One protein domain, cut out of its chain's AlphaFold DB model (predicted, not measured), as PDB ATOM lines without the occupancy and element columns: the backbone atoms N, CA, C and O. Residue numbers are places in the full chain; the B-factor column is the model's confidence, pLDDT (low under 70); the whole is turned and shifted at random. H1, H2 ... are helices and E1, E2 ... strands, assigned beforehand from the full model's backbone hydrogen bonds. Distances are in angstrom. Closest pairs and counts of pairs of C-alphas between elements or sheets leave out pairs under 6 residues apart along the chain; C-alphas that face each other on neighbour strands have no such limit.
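This is residues 2 to 142 and 186 to 209 of the 209 residues of an uncharacterized protein of Exophiala aquamarina CBS 119918 (UniProt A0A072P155). There is little regular structure: long loops surround a two-stranded antiparallel ribbon, E3 and E4, in the middle, with the small hairpin E1 and E2 toward one end and one short helix, H1, off to a side. The 165 printed residues run E1, E2, E3, H1, E4; the class is mixed, with 28 residues in named elements. The whole is compact, radius of gyration of the C-alphas 17.6 A, spanning 47 by 39 by 30 A.

E3, residues 60 to 66, and E4, residues 107 to 113, are antiparallel at 161 degrees; N 64 and O 109 are 2.8 A apart. E1, residues 25 to 27, and E2, residues 38 to 40, form an antiparallel hairpin; N 39 and O 26 are 2.8 A apart. E2 and E3 are apart. In H1, residues 92 to 99, every O i to N i+4 pair is within hydrogen-bond range; E1 and H1 are apart.

E1 (7.1 A) begins at C-alpha 25 (141.162, 105.732, 163.748). E2 measures 6.9 A, E3 19.6 A and H1 10.4 A. E4 (20.3 A) ends at C-alpha 113 (139.233, 128.119, 151.627).

Residues 143 to 185 are cut out, C-alphas 142 and 186 being 34.5 A apart. Links E2 to E3 and E3 to H1 are long. Residues 118 to 142 and 186 to 209 have pLDDT under 70.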
ATOM      1  N   VAL A   2     139.708 121.703 162.446       97.88
ATOM      2  CA  VAL A   2     139.238 122.930 163.101       97.88
ATOM      3  C   VAL A   2     139.444 124.149 162.206       97.88
ATOM      4  O   VAL A   2     140.366 124.162 161.392       97.88
ATOM      5  N   ASP A   3     138.599 125.157 162.392       97.00
ATOM      6  CA  ASP A   3     138.708 126.486 161.783       97.00
ATOM      7  C   ASP A   3     138.949 127.541 162.892       97.00
ATOM      8  O   ASP A   3     138.023 127.836 163.660       97.00
ATOM      9  N   PRO A   4     140.185 128.070 163.046       95.81
ATOM     10  CA  PRO A   4     140.509 129.163 163.973       95.81
ATOM     11  C   PRO A   4     139.950 130.530 163.582       95.81
ATOM     12  O   PRO A   4     140.029 131.460 164.389       95.81
ATOM     13  N   ASP A   5     139.468 130.699 162.360       93.06
ATOM     14  CA  ASP A   5     139.256 132.008 161.748       93.06
ATOM     15  C   ASP A   5     137.771 132.378 161.665       93.06
ATOM     16  O   ASP A   5     137.412 133.454 161.206       93.06
ATOM     17  N   ALA A   6     136.881 131.530 162.177       91.81
ATOM     18  CA  ALA A   6     135.461 131.839 162.249       91.81
ATOM     19  C   ALA A   6     135.138 132.942 163.286       91.81
ATOM     20  O   ALA A   6     135.631 132.909 164.408       91.81
ATOM     21  N   ARG A   7     134.228 133.894 163.026       89.75
ATOM     22  CA  ARG A   7     133.490 134.104 161.767       89.75
ATOM     23  C   ARG A   7     134.325 134.811 160.690       89.75
ATOM     24  O   ARG A   7     134.045 134.570 159.524       89.75
ATOM     25  N   PHE A   8     135.285 135.641 161.097       86.38
ATOM     26  CA  PHE A   8     136.226 136.361 160.234       86.38
ATOM     27  C   PHE A   8     137.642 136.265 160.831       86.38
ATOM     28  O   PHE A   8     137.751 136.400 162.056       86.38
ATOM     29  N   PRO A   9     138.711 136.080 160.032       84.00
ATOM     30  CA  PRO A   9     140.070 135.926 160.562       84.00
ATOM     31  C   PRO A   9     140.521 137.092 161.454       84.00
ATOM     32  O   PRO A   9     141.170 136.875 162.479       84.00
ATOM     33  N   GLU A  10     140.126 138.320 161.104       81.38
ATOM     34  CA  GLU A  10     140.514 139.553 161.805       81.38
ATOM     35  C   GLU A  10     139.713 139.766 163.101       81.38
ATOM     36  O   GLU A  10     140.177 140.432 164.026       81.38
ATOM     37  N   ASN A  11     138.513 139.178 163.197       86.06
ATOM     38  CA  ASN A  11     137.687 139.177 164.406       86.06
ATOM     39  C   ASN A  11     136.988 137.813 164.612       86.06
ATOM     40  O   ASN A  11     135.792 137.638 164.329       86.06
ATOM     41  N   PRO A  12     137.734 136.825 165.117       90.62
ATOM     42  CA  PRO A  12     137.397 135.408 165.056       90.62
ATOM     43  C   PRO A  12     136.526 134.982 166.247       90.62
ATOM     44  O   PRO A  12     136.893 134.151 167.074       90.62
ATOM     45  N   THR A  13     135.343 135.580 166.348       92.00
ATOM     46  CA  THR A  13     134.419 135.442 167.492       92.00
ATOM     47  C   THR A  13     133.814 134.049 167.695       92.00
ATOM     48  O   THR A  13     133.252 133.791 168.755       92.00
ATOM     49  N   LEU A  14     133.912 133.152 166.710       91.88
ATOM     50  CA  LEU A  14     133.369 131.788 166.770       91.88
ATOM     51  C   LEU A  14     134.466 130.716 166.862       91.88
ATOM     52  O   LEU A  14     134.165 129.522 166.766       91.88
ATOM     53  N   ARG A  15     135.732 131.123 167.026       92.69
ATOM     54  CA  ARG A  15     136.863 130.194 167.052       92.69
ATOM     55  C   ARG A  15     136.822 129.248 168.261       92.69
ATOM     56  O   ARG A  15     136.473 129.660 169.360       92.69
ATOM     57  N   PHE A  16     137.257 128.000 168.128       95.62
ATOM     58  CA  PHE A  16     137.411 127.274 166.867       95.62
ATOM     59  C   PHE A  16     136.057 126.691 166.448       95.62
ATOM     60  O   PHE A  16     135.310 126.204 167.298       95.62
ATOM     61  N   ILE A  17     135.761 126.654 165.148       97.75
ATOM     62  CA  ILE A  17     134.680 125.794 164.645       97.75
ATOM     63  C   ILE A  17     135.242 124.386 164.437       97.75
ATOM     64  O   ILE A  17     136.234 124.195 163.731       97.75
ATOM     65  N   LEU A  18     134.598 123.380 165.025       98.25
ATOM     66  CA  LEU A  18     134.940 121.971 164.854       98.25
ATOM     67  C   LEU A  18     134.253 121.400 163.600       98.25
ATOM     68  O   LEU A  18     133.058 121.094 163.581       98.25
ATOM     69  N   HIS A  19     135.024 121.252 162.524       98.12
ATOM     70  CA  HIS A  19     134.531 120.752 161.238       98.12
ATOM     71  C   HIS A  19     134.403 119.231 161.196       98.12
ATOM     72  O   HIS A  19     133.497 118.708 160.548       98.12
ATOM     73  N   TRP A  20     135.291 118.524 161.897       98.44
ATOM     74  CA  TRP A  20     135.298 117.065 161.964       98.44
ATOM     75  C   TRP A  20     136.090 116.581 163.176       98.44
ATOM     76  O   TRP A  20     137.188 117.088 163.428       98.44
ATOM     77  N   LEU A  21     135.559 115.585 163.884       97.94
ATOM     78  CA  LEU A  21     136.241 114.901 164.979       97.94
ATOM     79  C   LEU A  21     135.973 113.403 164.892       97.94
ATOM     80  O   LEU A  21     134.838 112.952 165.062       97.94
ATOM     81  N   GLN A  22     137.038 112.648 164.652       97.31
ATOM     82  CA  GLN A  22     137.028 111.198 164.616       97.31
ATOM     83  C   GLN A  22     137.984 110.664 165.676       97.31
ATOM     84  O   GLN A  22     139.126 111.107 165.758       97.31
ATOM     85  N   THR A  23     137.512 109.699 166.458       95.88
ATOM     86  CA  THR A  23     138.329 108.931 167.405       95.88
ATOM     87  C   THR A  23     138.472 107.499 166.906       95.88
ATOM     88  O   THR A  23     137.740 107.088 166.004       95.88
ATOM     89  N   ASN A  24     139.366 106.720 167.510       94.81
ATOM     90  CA  ASN A  24     139.547 105.297 167.207       94.81
ATOM     91  C   ASN A  24     139.878 105.029 165.725       94.81
ATOM     92  O   ASN A  24     139.436 104.036 165.150       94.81
ATOM     93  N   VAL A  25     140.623 105.942 165.096       93.94
ATOM     94  CA  VAL A  25     141.162 105.732 163.748       93.94
ATOM     95  C   VAL A  25     142.279 104.698 163.842       93.94
ATOM     96  O   VAL A  25     143.172 104.828 164.677       93.94
ATOM     97  N   THR A  26     142.231 103.685 162.987       92.88
ATOM     98  CA  THR A  26     143.254 102.642 162.889       92.88
ATOM     99  C   THR A  26     143.932 102.689 161.525       92.88
ATOM    100  O   THR A  26     143.586 103.489 160.658       92.88
ATOM    101  N   THR A  27     144.946 101.857 161.334       91.88
ATOM    102  CA  THR A  27     145.700 101.747 160.085       91.88
ATOM    103  C   THR A  27     145.296 100.486 159.332       91.88
ATOM    104  O   THR A  27     145.207  99.409 159.925       91.88
ATOM    105  N   ALA A  28     145.094 100.596 158.022       93.06
ATOM    106  CA  ALA A  28     145.012  99.442 157.136       93.06
ATOM    107  C   ALA A  28     146.358  98.684 157.098       93.06
ATOM    108  O   ALA A  28     147.390  99.219 157.524       93.06
ATOM    109  N   PRO A  29     146.403  97.447 156.574       93.44
ATOM    110  CA  PRO A  29     147.672  96.792 156.274       93.44
ATOM    111  C   PRO A  29     148.575  97.685 155.415       93.44
ATOM    112  O   PRO A  29     148.093  98.416 154.551       93.44
ATOM    113  N   VAL A  30     149.882  97.621 155.669       94.00
ATOM    114  CA  VAL A  30     150.874  98.398 154.918       94.00
ATOM    115  C   VAL A  30     150.890  97.922 153.462       94.00
ATOM    116  O   VAL A  30     151.023  96.728 153.192       94.00
ATOM    117  N   GLY A  31     150.723  98.861 152.538       91.94
ATOM    118  CA  GLY A  31     150.758  98.647 151.103       91.94
ATOM    119  C   GLY A  31     152.178  98.462 150.551       91.94
ATOM    120  O   GLY A  31     153.169  98.648 151.263       91.94
ATOM    121  N   PRO A  32     152.301  98.109 149.257       91.38
ATOM    122  CA  PRO A  32     153.594  97.865 148.608       91.38
ATOM    123  C   PRO A  32     154.537  99.076 148.585       91.38
ATOM    124  O   PRO A  32     155.747  98.907 148.474       91.38
ATOM    125  N   ASP A  33     153.997 100.288 148.694       91.69
ATOM    126  CA  ASP A  33     154.742 101.549 148.758       91.69
ATOM    127  C   ASP A  33     155.283 101.864 150.167       91.69
ATOM    128  O   ASP A  33     155.849 102.933 150.406       91.69
ATOM    129  N   GLY A  34     155.127 100.927 151.107       90.31
ATOM    130  CA  GLY A  34     155.523 101.099 152.498       90.31
ATOM    131  C   GLY A  34     154.570 101.998 153.272       90.31
ATOM    132  O   GLY A  34     154.967 102.506 154.327       90.31
ATOM    133  N   THR A  35     153.347 102.209 152.758       86.12
ATOM    134  CA  THR A  35     152.387 103.113 153.372       86.12
ATOM    135  C   THR A  35     151.109 102.497 153.897       86.12
ATOM    136  O   THR A  35     150.689 101.438 153.450       86.12
ATOM    137  N   SER A  36     150.489 103.134 154.892       90.69
ATOM    138  CA  SER A  36     149.210 102.678 155.435       90.69
ATOM    139  C   SER A  36     148.145 103.765 155.397       90.69
ATOM    140  O   SER A  36     148.381 104.910 155.779       90.69
ATOM    141  N   GLN A  37     146.946 103.370 154.975       89.81
ATOM    142  CA  GLN A  37     145.775 104.225 155.010       89.81
ATOM    143  C   GLN A  37     145.188 104.283 156.420       89.81
ATOM    144  O   GLN A  37     144.923 103.252 157.041       89.81
ATOM    145  N   LEU A  38     144.893 105.495 156.887       90.12
ATOM    146  CA  LEU A  38     144.034 105.684 158.050       90.12
ATOM    147  C   LEU A  38     142.601 105.264 157.709       90.12
ATOM    148  O   LEU A  38     141.967 105.823 156.812       90.12
ATOM    149  N   ILE A  39     142.095 104.282 158.440       92.62
ATOM    150  CA  ILE A  39     140.749 103.742 158.313       92.62
ATOM    151  C   ILE A  39     139.974 103.974 159.602       92.62
ATOM    152  O   ILE A  39     140.523 104.090 160.696       92.62
ATOM    153  N   ASN A  40     138.661 104.045 159.465       90.69
ATOM    154  CA  ASN A  40     137.773 104.264 160.584       90.69
ATOM    155  C   ASN A  40     136.656 103.223 160.566       90.69
ATOM    156  O   ASN A  40     136.009 103.018 159.541       90.69
ATOM    157  N   THR A  41     136.424 102.593 161.711       88.19
ATOM    158  CA  THR A  41     135.381 101.580 161.913       88.19
ATOM    159  C   THR A  41     134.246 102.062 162.819       88.19
ATOM    160  O   THR A  41     133.290 101.326 163.050       88.19
ATOM    161  N   THR A  42     134.320 103.297 163.324       92.12
ATOM    162  CA  THR A  42     133.340 103.889 164.244       92.12
ATOM    163  C   THR A  42     132.735 105.175 163.686       92.12
ATOM    164  O   THR A  42     133.347 105.881 162.889       92.12
ATOM    165  N   ALA A  43     131.522 105.526 164.108       94.44
ATOM    166  CA  ALA A  43     130.949 106.819 163.745       94.44
ATOM    167  C   ALA A  43     131.809 107.988 164.286       94.44
ATOM    168  O   ALA A  43     132.377 107.876 165.377       94.44
ATOM    169  N   PRO A  44     131.908 109.114 163.556       96.62
ATOM    170  CA  PRO A  44     132.575 110.309 164.061       96.62
ATOM    171  C   PRO A  44     131.833 110.894 165.258       96.62
ATOM    172  O   PRO A  44     130.603 110.905 165.290       96.62
ATOM    173  N   ARG A  45     132.587 111.471 166.200       97.50
ATOM    174  CA  ARG A  45     132.028 112.282 167.295       97.50
ATOM    175  C   ARG A  45     131.388 113.552 166.746       97.50
ATOM    176  O   ARG A  45     130.279 113.910 167.121       97.50
ATOM    177  N   VAL A  46     132.058 114.179 165.778       98.19
ATOM    178  CA  VAL A  46     131.504 115.290 164.999       98.19
ATOM    179  C   VAL A  46     131.628 114.963 163.514       98.19
ATOM    180  O   VAL A  46     132.754 114.902 163.008       98.19
ATOM    181  N   PRO A  47     130.508 114.746 162.796       97.81
ATOM    182  CA  PRO A  47     130.547 114.404 161.382       97.81
ATOM    183  C   PRO A  47     131.108 115.557 160.551       97.81
ATOM    184  O   PRO A  47     130.873 116.738 160.848       97.81
ATOM    185  N   TYR A  48     131.831 115.190 159.492       97.44
ATOM    186  CA  TYR A  48     132.474 116.144 158.600       97.44
ATOM    187  C   TYR A  48     131.455 117.139 158.043       97.44
ATOM    188  O   TYR A  48     130.397 116.761 157.542       97.44
ATOM    189  N   ARG A  49     131.791 118.425 158.132       97.56
ATOM    190  CA  ARG A  49     131.134 119.506 157.401       97.56
ATOM    191  C   ARG A  49     132.211 120.276 156.668       97.56
ATOM    192  O   ARG A  49     133.178 120.707 157.295       97.56
ATOM    193  N   GLY A  50     132.022 120.445 155.365       95.62
ATOM    194  CA  GLY A  50     132.990 121.134 154.525       95.62
ATOM    195  C   GLY A  50     133.228 122.592 154.934       95.62
ATOM    196  O   GLY A  50     132.461 123.150 155.732       95.62
ATOM    197  N   PRO A  51     134.294 123.202 154.391       94.56
ATOM    198  CA  PRO A  51     134.523 124.637 154.474       94.56
ATOM    199  C   PRO A  51     133.287 125.439 154.072       94.56
ATOM    200  O   PRO A  51     132.567 125.074 153.146       94.56
ATOM    201  N   GLY A  52     133.047 126.541 154.771       92.50
ATOM    202  CA  GLY A  52     131.931 127.436 154.475       92.50
ATOM    203  C   GLY A  52     132.123 128.800 155.122       92.50
ATOM    204  O   GLY A  52     131.282 129.182 155.943       92.50
ATOM    205  N   PRO A  53     133.236 129.499 154.823       90.56
ATOM    206  CA  PRO A  53     133.451 130.840 155.345       90.56
ATOM    207  C   PRO A  53     132.382 131.804 154.785       90.56
ATOM    208  O   PRO A  53     131.744 131.505 153.767       90.56
ATOM    209  N   PRO A  54     132.136 132.954 155.434       89.44
ATOM    210  CA  PRO A  54     131.261 133.983 154.875       89.44
ATOM    211  C   PRO A  54     131.760 134.478 153.506       89.44
ATOM    212  O   PRO A  54     132.960 134.510 153.261       89.44
ATOM    213  N   THR A  55     130.844 134.903 152.631       81.19
ATOM    214  CA  THR A  55     131.127 135.385 151.259       81.19
ATOM    215  C   THR A  55     131.749 136.788 151.195       81.19
ATOM    216  O   THR A  55     131.758 137.394 150.135       81.19
ATOM    217  N   ASN A  56     132.123 137.352 152.339       77.75
ATOM    218  CA  ASN A  56     132.738 138.672 152.495       77.75
ATOM    219  C   ASN A  56     133.897 138.607 153.505       77.75
ATOM    220  O   ASN A  56     134.136 139.551 154.261       77.75
ATOM    221  N   SER A  57     134.513 137.432 153.606       77.69
ATOM    222  CA  SER A  57     135.561 137.104 154.563       77.69
ATOM    223  C   SER A  57     136.830 136.783 153.796       77.69
ATOM    224  O   SER A  57     136.793 136.120 152.755       77.69
ATOM    225  N   SER A  58     137.976 137.172 154.352       76.94
ATOM    226  CA  SER A  58     139.250 136.588 153.935       76.94
ATOM    227  C   SER A  58     139.205 135.058 154.050       76.94
ATOM    228  O   SER A  58     138.394 134.496 154.783       76.94
ATOM    229  N   ALA A  59     140.055 134.354 153.301       81.62
ATOM    230  CA  ALA A  59     140.074 132.893 153.339       81.62
ATOM    231  C   ALA A  59     140.355 132.376 154.765       81.62
ATOM    232  O   ALA A  59     141.268 132.857 155.436       81.62
ATOM    233  N   HIS A  60     139.598 131.375 155.217       88.94
ATOM    234  CA  HIS A  60     139.804 130.749 156.528       88.94
ATOM    235  C   HIS A  60     140.837 129.631 156.420       88.94
ATOM    236  O   HIS A  60     140.880 128.916 155.411       88.94
ATOM    237  N   ARG A  61     141.622 129.428 157.479       93.25
ATOM    238  CA  ARG A  61     142.462 128.240 157.649       93.25
ATOM    239  C   ARG A  61     141.606 127.079 158.122       93.25
ATOM    240  O   ARG A  61     140.870 127.186 159.093       93.25
ATOM    241  N   TYR A  62     141.789 125.924 157.505       94.75
ATOM    242  CA  TYR A  62     141.212 124.675 157.971       94.75
ATOM    243  C   TYR A  62     142.333 123.707 158.289       94.75
ATOM    244  O   TYR A  62     143.095 123.328 157.402       94.75
ATOM    245  N   ILE A  63     142.444 123.321 159.559       95.12
ATOM    246  CA  ILE A  63     143.581 122.548 160.054       95.12
ATOM    247  C   ILE A  63     143.128 121.139 160.425       95.12
ATOM    248  O   ILE A  63     142.261 120.946 161.284       95.12
ATOM    249  N   PHE A  64     143.728 120.141 159.787       96.19
ATOM    250  CA  PHE A  64     143.687 118.750 160.211       96.19
ATOM    251  C   PHE A  64     144.828 118.495 161.187       96.19
ATOM    252  O   PHE A  64     145.990 118.730 160.871       96.19
ATOM    253  N   TYR A  65     144.479 117.968 162.354       96.62
ATOM    254  CA  TYR A  65     145.429 117.439 163.318       96.62
ATOM    255  C   TYR A  65     145.182 115.942 163.476       96.62
ATOM    256  O   TYR A  65     144.025 115.516 163.542       96.62
ATOM    257  N   ALA A  66     146.261 115.175 163.565       95.00
ATOM    258  CA  ALA A  66     146.252 113.781 163.975       95.00
ATOM    259  C   ALA A  66     147.084 113.642 165.253       95.00
ATOM    260  O   ALA A  66     148.206 114.142 165.323       95.00
ATOM    261  N   PHE A  67     146.537 112.957 166.254       96.06
ATOM    262  CA  PHE A  67     147.194 112.689 167.533       96.06
ATOM    263  C   PHE A  67     147.264 111.182 167.755       96.06
ATOM    264  O   PHE A  67     146.366 110.455 167.325       96.06
ATOM    265  N   PHE A  68     148.314 110.715 168.430       94.06
ATOM    266  CA  PHE A  68     148.375 109.322 168.857       94.06
ATOM    267  C   PHE A  68     147.374 109.095 169.983       94.06
ATOM    268  O   PHE A  68     147.464 109.709 171.044       94.06
ATOM    269  N   GLN A  69     146.420 108.205 169.738       94.62
ATOM    270  CA  GLN A  69     145.481 107.768 170.753       94.62
ATOM    271  C   GLN A  69     146.126 106.641 171.565       94.62
ATOM    272  O   GLN A  69     146.564 105.644 170.995       94.62
ATOM    273  N   HIS A  70     146.209 106.809 172.884       93.12
ATOM    274  CA  HIS A  70     146.688 105.764 173.790       93.12
ATOM    275  C   HIS A  70     145.648 104.643 173.952       93.12
ATOM    276  O   HIS A  70     144.451 104.860 173.752       93.12
ATOM    277  N   ASP A  71     146.103 103.441 174.318       90.56
ATOM    278  CA  ASP A  71     145.254 102.239 174.400       90.56
ATOM    279  C   ASP A  71     144.085 102.391 175.389       90.56
ATOM    280  O   ASP A  71     143.019 101.808 175.202       90.56
ATOM    281  N   ASN A  72     144.263 103.199 176.436       90.94
ATOM    282  CA  ASN A  72     143.269 103.475 177.472       90.94
ATOM    283  C   ASN A  72     142.548 104.821 177.280       90.94
ATOM    284  O   ASN A  72     142.058 105.416 178.247       90.94
ATOM    285  N   PHE A  73     142.472 105.311 176.042       95.00
ATOM    286  CA  PHE A  73     141.817 106.573 175.731       95.00
ATOM    287  C   PHE A  73     140.346 106.585 176.130       95.00
ATOM    288  O   PHE A  73     139.553 105.728 175.740       95.00
ATOM    289  N   THR A  74     139.979 107.630 176.867       95.00
ATOM    290  CA  THR A  74     138.598 107.955 177.204       95.00
ATOM    291  C   THR A  74     138.281 109.327 176.639       95.00
ATOM    292  O   THR A  74     139.047 110.272 176.815       95.00
ATOM    293  N   PHE A  75     137.146 109.432 175.950       96.81
ATOM    294  CA  PHE A  75     136.705 110.710 175.417       96.81
ATOM    295  C   PHE A  75     136.292 111.647 176.568       96.81
ATOM    296  O   PHE A  75     135.504 111.227 177.419       96.81
ATOM    297  N   PRO A  76     136.793 112.895 176.620       97.31
ATOM    298  CA  PRO A  76     136.443 113.825 177.689       97.31
ATOM    299  C   PRO A  76     134.951 114.176 177.695       97.31
ATOM    300  O   PRO A  76     134.413 114.685 176.709       97.31
ATOM    301  N   SER A  77     134.273 113.950 178.822       97.56
ATOM    302  CA  SER A  77     132.821 114.152 178.939       97.56
ATOM    303  C   SER A  77     132.388 115.607 178.725       97.56
ATOM    304  O   SER A  77     131.298 115.843 178.203       97.56
ATOM    305  N   ALA A  78     133.248 116.583 179.043       97.19
ATOM    306  CA  ALA A  78     132.992 118.004 178.797       97.19
ATOM    307  C   ALA A  78     132.796 118.331 177.302       97.19
ATOM    308  O   ALA A  78     132.148 119.321 176.956       97.19
ATOM    309  N   PHE A  79     133.295 117.473 176.407       97.81
ATOM    310  CA  PHE A  79     133.259 117.669 174.960       97.81
ATOM    311  C   PHE A  79     132.169 116.849 174.253       97.81
ATOM    312  O   PHE A  79     132.015 116.969 173.039       97.81
ATOM    313  N   GLU A  80     131.362 116.065 174.977       97.06
ATOM    314  CA  GLU A  80     130.266 115.264 174.390       97.06
ATOM    315  C   GLU A  80     129.123 116.131 173.830       97.06
ATOM    316  O   GLU A  80     128.293 115.671 173.050       97.06
ATOM    317  N   SER A  81     129.076 117.416 174.196       97.06
ATOM    318  CA  SER A  81     128.089 118.352 173.653       97.06
ATOM    319  C   SER A  81     128.361 118.747 172.195       97.06
ATOM    320  O   SER A  81     127.442 119.234 171.530       97.06
ATOM    321  N   PHE A  82     129.583 118.558 171.683       97.88
ATOM    322  CA  PHE A  82     129.924 118.845 170.289       97.88
ATOM    323  C   PHE A  82     129.361 117.772 169.358       97.88
ATOM    324  O   PHE A  82     129.533 116.579 169.586       97.88
ATOM    325  N   ASN A  83     128.687 118.188 168.286       97.44
ATOM    326  CA  ASN A  83     127.984 117.273 167.386       97.44
ATOM    327  C   ASN A  83     127.741 117.910 166.003       97.44
ATOM    328  O   ASN A  83     128.369 118.897 165.621       97.44
ATOM    329  N   ALA A  84     126.825 117.336 165.219       96.50
ATOM    330  CA  ALA A  84     126.504 117.807 163.874       96.50
ATOM    331  C   ALA A  84     126.054 119.281 163.804       96.50
ATOM    332  O   ALA A  84     126.292 119.914 162.773       96.50
ATOM    333  N   THR A  85     125.446 119.825 164.863       96.25
ATOM    334  CA  THR A  85     124.936 121.205 164.930       96.25
ATOM    335  C   THR A  85     125.743 122.089 165.883       96.25
ATOM    336  O   THR A  85     126.027 123.234 165.538       96.25
ATOM    337  N   ASN A  86     126.170 121.571 167.039       96.94
ATOM    338  CA  ASN A  86     127.001 122.307 167.994       96.94
ATOM    339  C   ASN A  86     128.494 122.144 167.672       96.94
ATOM    340  O   ASN A  86     129.072 121.085 167.919       96.94
ATOM    341  N   ARG A  87     129.111 123.180 167.092       97.00
ATOM    342  CA  ARG A  87     130.495 123.131 166.575       97.00
ATOM    343  C   ARG A  87     131.373 124.313 166.981       97.00
ATOM    344  O   ARG A  87     132.580 124.229 166.796       97.00
ATOM    345  N   ALA A  88     130.787 125.417 167.436       95.69
ATOM    346  CA  ALA A  88     131.505 126.662 167.708       95.69
ATOM    347  C   ALA A  88     132.156 126.661 169.087       95.69
ATOM    348  O   ALA A  88     131.741 125.913 169.967       95.69
ATOM    349  N   SER A  89     133.152 127.529 169.269       94.00
ATOM    350  CA  SER A  89     133.850 127.685 170.550       94.00
ATOM    351  C   SER A  89     134.519 126.396 171.040       94.00
ATOM    352  O   SER A  89     134.660 126.176 172.242       94.00
ATOM    353  N   PHE A  90     134.947 125.531 170.116       97.25
ATOM    354  CA  PHE A  90     135.738 124.359 170.463       97.25
ATOM    355  C   PHE A  90     137.105 124.803 170.986       97.25
ATOM    356  O   PHE A  90     137.873 125.453 170.275       97.25
ATOM    357  N   ASN A  91     137.416 124.456 172.232       95.62
ATOM    358  CA  ASN A  91     138.710 124.749 172.832       95.62
ATOM    359  C   ASN A  91     139.655 123.561 172.616       95.62
ATOM    360  O   ASN A  91     139.623 122.586 173.366       95.62
ATOM    361  N   LEU A  92     140.490 123.650 171.576       94.88
ATOM    362  CA  LEU A  92     141.438 122.593 171.222       94.88
ATOM    363  C   LEU A  92     142.443 122.313 172.346       94.88
ATOM    364  O   LEU A  92     142.701 121.151 172.635       94.88
ATOM    365  N   THR A  93     142.984 123.345 172.998       94.81
ATOM    366  CA  THR A  93     143.974 123.163 174.071       94.81
ATOM    367  C   THR A  93     143.368 122.417 175.255       94.81
ATOM    368  O   THR A  93     143.931 121.412 175.679       94.81
ATOM    369  N   ALA A  94     142.179 122.832 175.706       96.50
ATOM    370  CA  ALA A  94     141.470 122.147 176.786       96.50
ATOM    371  C   ALA A  94     141.098 120.703 176.407       96.50
ATOM    372  O   ALA A  94     141.221 119.802 177.229       96.50
ATOM    373  N   PHE A  95     140.709 120.455 175.149       97.50
ATOM    374  CA  PHE A  95     140.451 119.095 174.675       97.50
ATOM    375  C   PHE A  95     141.698 118.211 174.783       97.50
ATOM    376  O   PHE A  95     141.603 117.070 175.234       97.50
ATOM    377  N   LEU A  96     142.867 118.717 174.379       96.38
ATOM    378  CA  LEU A  96     144.129 117.976 174.454       96.38
ATOM    379  C   LEU A  96     144.567 117.713 175.898       96.38
ATOM    380  O   LEU A  96     145.040 116.613 176.188       96.38
ATOM    381  N   ASP A  97     144.353 118.680 176.793       95.50
ATOM    382  CA  ASP A  97     144.631 118.528 178.223       95.50
ATOM    383  C   ASP A  97     143.722 117.463 178.856       95.50
ATOM    384  O   ASP A  97     144.209 116.517 179.471       95.50
ATOM    385  N   GLU A  98     142.404 117.550 178.657       96.75
ATOM    386  CA  GLU A  98     141.451 116.615 179.271       96.75
ATOM    387  C   GLU A  98     141.515 115.201 178.673       96.75
ATOM    388  O   GLU A  98     141.237 114.215 179.356       96.75
ATOM    389  N   SER A  99     141.891 115.080 177.399       96.25
ATOM    390  CA  SER A  99     142.020 113.785 176.716       96.25
ATOM    391  C   SER A  99     143.354 113.077 176.965       96.25
ATOM    392  O   SER A  99     143.496 111.893 176.639       96.25
ATOM    393  N   ASN A 100     144.338 113.776 177.538       95.38
ATOM    394  CA  ASN A 100     145.706 113.289 177.719       95.38
ATOM    395  C   ASN A 100     146.361 112.798 176.410       95.38
ATOM    396  O   ASN A 100     147.185 111.886 176.428       95.38
ATOM    397  N   LEU A 101     145.991 113.376 175.261       93.69
ATOM    398  CA  LEU A 101     146.622 113.070 173.967       93.69
ATOM    399  C   LEU A 101     147.994 113.747 173.806       93.69
ATOM    400  O   LEU A 101     148.766 113.393 172.916       93.69
ATOM    401  N   GLY A 102     148.297 114.716 174.675       91.00
ATOM    402  CA  GLY A 102     149.479 115.564 174.588       91.00
ATOM    403  C   GLY A 102     149.274 116.769 173.665       91.00
ATOM    404  O   GLY A 102     148.337 116.836 172.875       91.00
ATOM    405  N   GLN A 103     150.176 117.746 173.781       90.56
ATOM    406  CA  GLN A 103     150.075 119.032 173.074       90.56
ATOM    407  C   GLN A 103     150.739 119.031 171.685       90.56
ATOM    408  O   GLN A 103     150.623 120.003 170.940       90.56
ATOM    409  N   VAL A 104     151.438 117.952 171.315       91.88
ATOM    410  CA  VAL A 104     152.149 117.842 170.033       91.88
ATOM    411  C   VAL A 104     151.395 116.879 169.113       91.88
ATOM    412  O   VAL A 104     151.261 115.703 169.458       91.88
ATOM    413  N   PRO A 105     150.903 117.333 167.945       93.94
ATOM    414  CA  PRO A 105     150.267 116.442 166.987       93.94
ATOM    415  C   PRO A 105     151.297 115.502 166.352       93.94
ATOM    416  O   PRO A 105     152.422 115.899 166.057       93.94
ATOM    417  N   ALA A 106     150.883 114.266 166.076       92.12
ATOM    418  CA  ALA A 106     151.665 113.304 165.300       92.12
ATOM    419  C   ALA A 106     151.830 113.758 163.842       92.12
ATOM    420  O   ALA A 106     152.859 113.516 163.217       92.12
ATOM    421  N   ALA A 107     150.806 114.425 163.307       90.38
ATOM    422  CA  ALA A 107     150.841 115.089 162.015       90.38
ATOM    423  C   ALA A 107     149.840 116.247 161.987       90.38
ATOM    424  O   ALA A 107     148.807 116.218 162.665       90.38
ATOM    425  N   ALA A 108     150.127 117.251 161.167       90.69
ATOM    426  CA  ALA A 108     149.202 118.336 160.892       90.69
ATOM    427  C   ALA A 108     149.288 118.757 159.424       90.69
ATOM    428  O   ALA A 108     150.364 118.769 158.831       90.69
ATOM    429  N   GLN A 109     148.149 119.141 158.864       89.88
ATOM    430  CA  GLN A 109     148.043 119.762 157.549       89.88
ATOM    431  C   GLN A 109     147.009 120.874 157.635       89.88
ATOM    432  O   GLN A 109     146.042 120.773 158.388       89.88
ATOM    433  N   TYR A 110     147.179 121.918 156.838       89.50
ATOM    434  CA  TYR A 110     146.146 122.919 156.663       89.50
ATOM    435  C   TYR A 110     145.967 123.273 155.194       89.50
ATOM    436  O   TYR A 110     146.845 123.033 154.365       89.50
ATOM    437  N   PHE A 111     144.814 123.849 154.890       84.06
ATOM    438  CA  PHE A 111     144.540 124.509 153.623       84.06
ATOM    439  C   PHE A 111     143.692 125.755 153.885       84.06
ATOM    440  O   PHE A 111     143.090 125.896 154.953       84.06
ATOM    441  N   PHE A 112     143.659 126.657 152.911       84.56
ATOM    442  CA  PHE A 112     142.783 127.821 152.938       84.56
ATOM    443  C   PHE A 112     141.565 127.573 152.058       84.56
ATOM    444  O   PHE A 112     141.687 126.983 150.986       84.56
ATOM    445  N   ALA A 113     140.403 128.049 152.489       86.50
ATOM    446  CA  ALA A 113     139.233 128.119 151.627       86.50
ATOM    447  C   ALA A 113     138.533 129.465 151.785       86.50
ATOM    448  O   ALA A 113     138.470 130.027 152.879       86.50
ATOM    449  N   SER A 114     137.998 129.951 150.671       83.38
ATOM    450  CA  SER A 114     137.207 131.170 150.570       83.38
ATOM    451  C   SER A 114     135.860 130.838 149.926       83.38
ATOM    452  O   SER A 114     135.751 129.870 149.174       83.38
ATOM    453  N   ASN A 115     134.842 131.630 150.248       84.06
ATOM    454  CA  ASN A 115     133.508 131.563 149.653       84.06
ATOM    455  C   ASN A 115     133.179 132.867 148.905       84.06
ATOM    456  O   ASN A 115     132.016 133.223 148.739       84.06
ATOM    457  N   GLU A 116     134.207 133.621 148.516       74.25
ATOM    458  CA  GLU A 116     134.058 134.837 147.722       74.25
ATOM    459  C   GLU A 116     133.415 134.519 146.368       74.25
ATOM    460  O   GLU A 116     133.819 133.597 145.657       74.25
ATOM    461  N   THR A 117     132.417 135.312 145.980       71.50
ATOM    462  CA  THR A 117     131.708 135.148 144.700       71.50
ATOM    463  C   THR A 117     132.374 135.908 143.548       71.50
ATOM    464  O   THR A 117     131.914 135.827 142.413       71.50
ATOM    465  N   GLY A 118     133.430 136.675 143.837       62.62
ATOM    466  CA  GLY A 118     134.099 137.592 142.912       62.62
ATOM    467  C   GLY A 118     135.591 137.315 142.748       62.62
ATOM    468  O   GLY A 118     136.382 138.251 142.803       62.62
ATOM    469  N   VAL A 119     135.985 136.052 142.569       57.31
ATOM    470  CA  VAL A 119     137.386 135.693 142.296       57.31
ATOM    471  C   VAL A 119     137.750 136.136 140.864       57.31
ATOM    472  O   VAL A 119     137.114 135.662 139.915       57.31
ATOM    473  N   PRO A 120     138.731 137.042 140.669       59.03
ATOM    474  CA  PRO A 120     139.227 137.416 139.347       59.03
ATOM    475  C   PRO A 120     139.677 136.187 138.550       59.03
ATOM    476  O   PRO A 120     140.244 135.250 139.108       59.03
ATOM    477  N   GLN A 121     139.428 136.185 137.239       58.19
ATOM    478  CA  GLN A 121     139.735 135.041 136.364       58.19
ATOM    479  C   GLN A 121     141.241 134.743 136.260       58.19
ATOM    480  O   GLN A 121     141.629 133.643 135.880       58.19
ATOM    481  N   ASP A 122     142.084 135.716 136.598       61.00
ATOM    482  CA  ASP A 122     143.541 135.622 136.657       61.00
ATOM    483  C   ASP A 122     144.071 135.278 138.061       61.00
ATOM    484  O   ASP A 122     145.285 135.268 138.278       61.00
ATOM    485  N   PHE A 123     143.196 134.959 139.022       58.62
ATOM    486  CA  PHE A 123     143.629 134.502 140.336       58.62
ATOM    487  C   PHE A 123     144.355 133.157 140.239       58.62
ATOM    488  O   PHE A 123     143.782 132.131 139.872       58.62
ATOM    489  N   SER A 124     145.620 133.156 140.651       57.28
ATOM    490  CA  SER A 124     146.395 131.945 140.889       57.28
ATOM    491  C   SER A 124     146.535 131.724 142.392       57.28
ATOM    492  O   SER A 124     147.107 132.553 143.103       57.28
ATOM    493  N   ALA A 125     146.016 130.599 142.885       56.12
ATOM    494  CA  ALA A 125     146.211 130.191 144.269       56.12
ATOM    495  C   ALA A 125     147.674 129.754 144.473       56.12
ATOM    496  O   ALA A 125     148.055 128.637 144.128       56.12
ATOM    497  N   ALA A 126     148.495 130.637 145.039       53.03
ATOM    498  CA  ALA A 126     149.847 130.322 145.489       53.03
ATOM    499  C   ALA A 126     149.883 130.159 147.014       53.03
ATOM    500  O   ALA A 126     149.151 130.836 147.742       53.03
ATOM    501  N   ALA A 127     150.764 129.294 147.522       45.00
ATOM    502  CA  ALA A 127     151.031 129.229 148.957       45.00
ATOM    503  C   ALA A 127     151.536 130.599 149.448       45.00
ATOM    504  O   ALA A 127     152.530 131.111 148.939       45.00
ATOM    505  N   GLY A 128     150.828 131.207 150.406       48.25
ATOM    506  CA  GLY A 128     151.125 132.561 150.894       48.25
ATOM    507  C   GLY A 128     150.635 133.706 149.995       48.25
ATOM    508  O   GLY A 128     150.946 134.858 150.281       48.25
ATOM    509  N   GLY A 129     149.879 133.423 148.929       47.00
ATOM    510  CA  GLY A 129     149.296 134.447 148.058       47.00
ATOM    511  C   GLY A 129     148.118 135.187 148.702       47.00
ATOM    512  O   GLY A 129     147.361 134.617 149.485       47.00
ATOM    513  N   THR A 130     147.943 136.463 148.356       48.53
ATOM    514  CA  THR A 130     146.812 137.284 148.811       48.53
ATOM    515  C   THR A 130     145.537 136.875 148.074       48.53
ATOM    516  O   THR A 130     145.509 136.863 146.845       48.53
ATOM    517  N   TYR A 131     144.475 136.544 148.811       48.03
ATOM    518  CA  TYR A 131     143.176 136.226 148.216       48.03
ATOM    519  C   TYR A 131     142.463 137.515 147.766       48.03
ATOM    520  O   TYR A 131     142.251 138.404 148.593       48.03
ATOM    521  N   PRO A 132     142.065 137.638 146.489       46.88
ATOM    522  CA  PRO A 132     141.281 138.767 146.014       46.88
ATOM    523  C   PRO A 132     139.843 138.657 146.537       46.88
ATOM    524  O   PRO A 132     139.208 137.614 146.400       46.88
ATOM    525  N   GLY A 133     139.338 139.732 147.146       47.56
ATOM    526  CA  GLY A 133     137.947 139.842 147.615       47.56
ATOM    527  C   GLY A 133     137.769 139.764 149.133       47.56
ATOM    528  O   GLY A 133     136.847 140.382 149.656       47.56
ATOM    529  N   GLY A 134     138.703 139.132 149.852       47.91
ATOM    530  CA  GLY A 134     138.826 139.338 151.297       47.91
ATOM    531  C   GLY A 134     139.248 140.779 151.586       47.91
ATOM    532  O   GLY A 134     139.827 141.443 150.724       47.91
ATOM    533  N   ASN A 135     139.019 141.277 152.797       42.75
ATOM    534  CA  ASN A 135     139.458 142.598 153.281       42.75
ATOM    535  C   ASN A 135     140.993 142.818 153.284       42.75
ATOM    536  O   ASN A 135     141.483 143.679 154.005       42.75
ATOM    537  N   GLY A 136     141.768 142.081 152.481       44.69
ATOM    538  CA  GLY A 136     143.209 142.253 152.277       44.69
ATOM    539  C   GLY A 136     144.073 141.780 153.445       44.69
ATOM    540  O   GLY A 136     145.281 141.629 153.293       44.69
ATOM    541  N   GLU A 137     143.458 141.480 154.583       44.69
ATOM    542  CA  GLU A 137     144.105 141.111 155.835       44.69
ATOM    543  C   GLU A 137     144.180 139.581 155.946       44.69
ATOM    544  O   GLU A 137     143.647 138.971 156.869       44.69
ATOM    545  N   MET A 138     144.835 138.905 154.993       41.06
ATOM    546  CA  MET A 138     145.176 137.498 155.220       41.06
ATOM    547  C   MET A 138     146.175 137.475 156.384       41.06
ATOM    548  O   MET A 138     147.344 137.819 156.201       41.06
ATOM    549  N   ILE A 139     145.716 137.132 157.596       40.50
ATOM    550  CA  ILE A 139     146.585 136.994 158.771       40.50
ATOM    551  C   ILE A 139     147.479 135.765 158.560       40.50
ATOM    552  O   ILE A 139     147.246 134.669 159.063       40.50
ATOM    553  N   THR A 140     148.544 135.966 157.789       41.38
ATOM    554  CA  THR A 140     149.747 135.127 157.799       41.38
ATOM    555  C   THR A 140     150.584 135.393 159.056       41.38
ATOM    556  O   THR A 140     151.413 134.571 159.430       41.38
ATOM    557  N   GLN A 141     150.338 136.519 159.740       33.56
ATOM    558  CA  GLN A 141     151.062 136.986 160.923       33.56
ATOM    559  C   GLN A 141     150.318 136.609 162.213       33.56
ATOM    560  O   GLN A 141     149.698 137.424 162.887       33.56
ATOM    561  N   GLY A 142     150.377 135.332 162.560       34.69
ATOM    562  CA  GLY A 142     150.114 134.821 163.905       34.69
ATOM    563  C   GLY A 142     151.051 133.641 164.146       34.69
ATOM    564  O   GLY A 142     151.653 133.176 163.176       34.69
ATOM    565  N   ASN A 186     136.093 107.745 145.866       30.06
ATOM    566  CA  ASN A 186     136.696 107.783 147.204       30.06
ATOM    567  C   ASN A 186     138.231 107.774 147.135       30.06
ATOM    568  O   ASN A 186     138.784 106.898 146.473       30.06
ATOM    569  N   SER A 187     138.915 108.663 147.869       27.05
ATOM    570  CA  SER A 187     140.386 108.734 147.846       27.05
ATOM    571  C   SER A 187     141.039 108.666 149.233       27.05
ATOM    572  O   SER A 187     140.491 109.128 150.237       27.05
ATOM    573  N   ALA A 188     142.196 107.998 149.261       25.56
ATOM    574  CA  ALA A 188     142.955 107.538 150.421       25.56
ATOM    575  C   ALA A 188     144.124 108.471 150.793       25.56
ATOM    576  O   ALA A 188     144.561 109.305 150.002       25.56
ATOM    577  N   VAL A 189     144.645 108.283 152.010       32.16
ATOM    578  CA  VAL A 189     145.759 109.047 152.595       32.16
ATOM    579  C   VAL A 189     146.951 108.121 152.817       32.16
ATOM    580  O   VAL A 189     146.796 107.075 153.436       32.16
ATOM    581  N   VAL A 190     148.110 108.515 152.310       30.47
ATOM    582  CA  VAL A 190     149.397 107.809 152.234       30.47
ATOM    583  C   VAL A 190     150.248 108.140 153.478       30.47
ATOM    584  O   VAL A 190     150.231 109.283 153.919       30.47
ATOM    585  N   LEU A 191     150.976 107.173 154.053       30.66
ATOM    586  CA  LEU A 191     151.907 107.306 155.203       30.66
ATOM    587  C   LEU A 191     153.132 106.378 155.131       30.66
ATOM    588  O   LEU A 191     152.973 105.205 155.419       30.66
ATOM    589  N   GLN A 192     154.347 106.863 154.857       29.25
ATOM    590  CA  GLN A 192     155.571 106.031 154.772       29.25
ATOM    591  C   GLN A 192     156.203 105.710 156.148       29.25
ATOM    592  O   GLN A 192     156.305 106.597 156.993       29.25
ATOM    593  N   ALA A 193     156.695 104.478 156.361       28.92
ATOM    594  CA  ALA A 193     157.465 104.082 157.554       28.92
ATOM    595  C   ALA A 193     158.866 103.529 157.205       28.92
ATOM    596  O   ALA A 193     159.009 102.737 156.276       28.92
ATOM    597  N   SER A 194     159.897 103.894 157.985       28.83
ATOM    598  CA  SER A 194     161.235 103.276 157.938       28.83
ATOM    599  C   SER A 194     161.714 102.876 159.336       28.83
ATOM    600  O   SER A 194     161.736 103.669 160.277       28.83
ATOM    601  N   THR A 195     162.114 101.614 159.467       36.41
ATOM    602  CA  THR A 195     162.730 101.032 160.658       36.41
ATOM    603  C   THR A 195     164.180 101.489 160.798       36.41
ATOM    604  O   THR A 195     165.066 100.890 160.192       36.41
ATOM    605  N   ARG A 196     164.405 102.508 161.639       33.72
ATOM    606  CA  ARG A 196     165.483 102.653 162.648       33.72
ATOM    607  C   ARG A 196     165.785 104.134 162.893       33.72
ATOM    608  O   ARG A 196     166.505 104.745 162.119       33.72
ATOM    609  N   GLY A 197     165.312 104.645 164.034       36.75
ATOM    610  CA  GLY A 197     165.711 105.940 164.599       36.75
ATOM    611  C   GLY A 197     165.094 107.152 163.892       36.75
ATOM    612  O   GLY A 197     165.379 107.398 162.732       36.75
ATOM    613  N   LEU A 198     164.301 107.924 164.644       32.53
ATOM    614  CA  LEU A 198     163.472 109.063 164.215       32.53
ATOM    615  C   LEU A 198     162.267 108.677 163.338       32.53
ATOM    616  O   LEU A 198     162.363 108.455 162.136       32.53
ATOM    617  N   PHE A 199     161.097 108.618 163.980       31.00
ATOM    618  CA  PHE A 199     159.806 108.480 163.313       31.00
ATOM    619  C   PHE A 199     159.459 109.783 162.584       31.00
ATOM    620  O   PHE A 199     159.172 110.794 163.222       31.00
ATOM    621  N   THR A 200     159.449 109.739 161.253       30.39
ATOM    622  CA  THR A 200     158.870 110.781 160.397       30.39
ATOM    623  C   THR A 200     157.548 110.254 159.847       30.39
ATOM    624  O   THR A 200     157.526 109.226 159.177       30.39
ATOM    625  N   VAL A 201     156.447 110.939 160.153       34.88
ATOM    626  CA  VAL A 201     155.086 110.616 159.695       34.88
ATOM    627  C   VAL A 201     154.782 111.489 158.471       34.88
ATOM    628  O   VAL A 201     154.743 112.710 158.589       34.88
ATOM    629  N   PHE A 202     154.584 110.887 157.294       32.31
ATOM    630  CA  PHE A 202     154.298 111.605 156.040       32.31
ATOM    631  C   PHE A 202     152.840 111.431 155.622       32.31
ATOM    632  O   PHE A 202     152.530 110.486 154.919       32.31
ATOM    633  N   LEU A 203     151.931 112.296 156.069       37.06
ATOM    634  CA  LEU A 203     150.506 112.190 155.742       37.06
ATOM    635  C   LEU A 203     150.248 112.804 154.346       37.06
ATOM    636  O   LEU A 203     150.269 114.023 154.203       37.06
ATOM    637  N   ALA A 204     150.041 111.990 153.308       34.59
ATOM    638  CA  ALA A 204     149.781 112.443 151.938       34.59
ATOM    639  C   ALA A 204     148.329 112.156 151.526       34.59
ATOM    640  O   ALA A 204     147.965 111.024 151.240       34.59
ATOM    641  N   PHE A 205     147.479 113.182 151.483       37.88
ATOM    642  CA  PHE A 205     146.123 113.072 150.934       37.88
ATOM    643  C   PHE A 205     146.186 113.248 149.413       37.88
ATOM    644  O   PHE A 205     146.521 114.335 148.941       37.88
ATOM    645  N   LEU A 206     145.865 112.202 148.644       30.59
ATOM    646  CA  LEU A 206     145.658 112.330 147.200       30.59
ATOM    647  C   LEU A 206     144.158 112.546 146.937       30.59
ATOM    648  O   LEU A 206     143.340 111.767 147.409       30.59
ATOM    649  N   ASN A 207     143.831 113.610 146.196       31.02
ATOM    650  CA  ASN A 207     142.518 113.988 145.649       31.02
ATOM    651  C   ASN A 207     141.331 114.092 146.623       31.02
ATOM    652  O   ASN A 207     140.584 113.142 146.843       31.02
ATOM    653  N   LEU A 208     141.075 115.318 147.091       31.27
ATOM    654  CA  LEU A 208     139.780 115.725 147.638       31.27
ATOM    655  C   LEU A 208     139.308 117.045 146.999       31.27
ATOM    656  O   LEU A 208     139.107 118.032 147.699       31.27
ATOM    657  N   PHE A 209     139.163 117.055 145.673       37.72
ATOM    658  CA  PHE A 209     138.353 118.020 144.921       37.72
ATOM    659  C   PHE A 209     137.730 117.313 143.720       37.72
ATOM    660  O   PHE A 209     138.469 116.548 143.060       37.72
TER     661      PHE A 209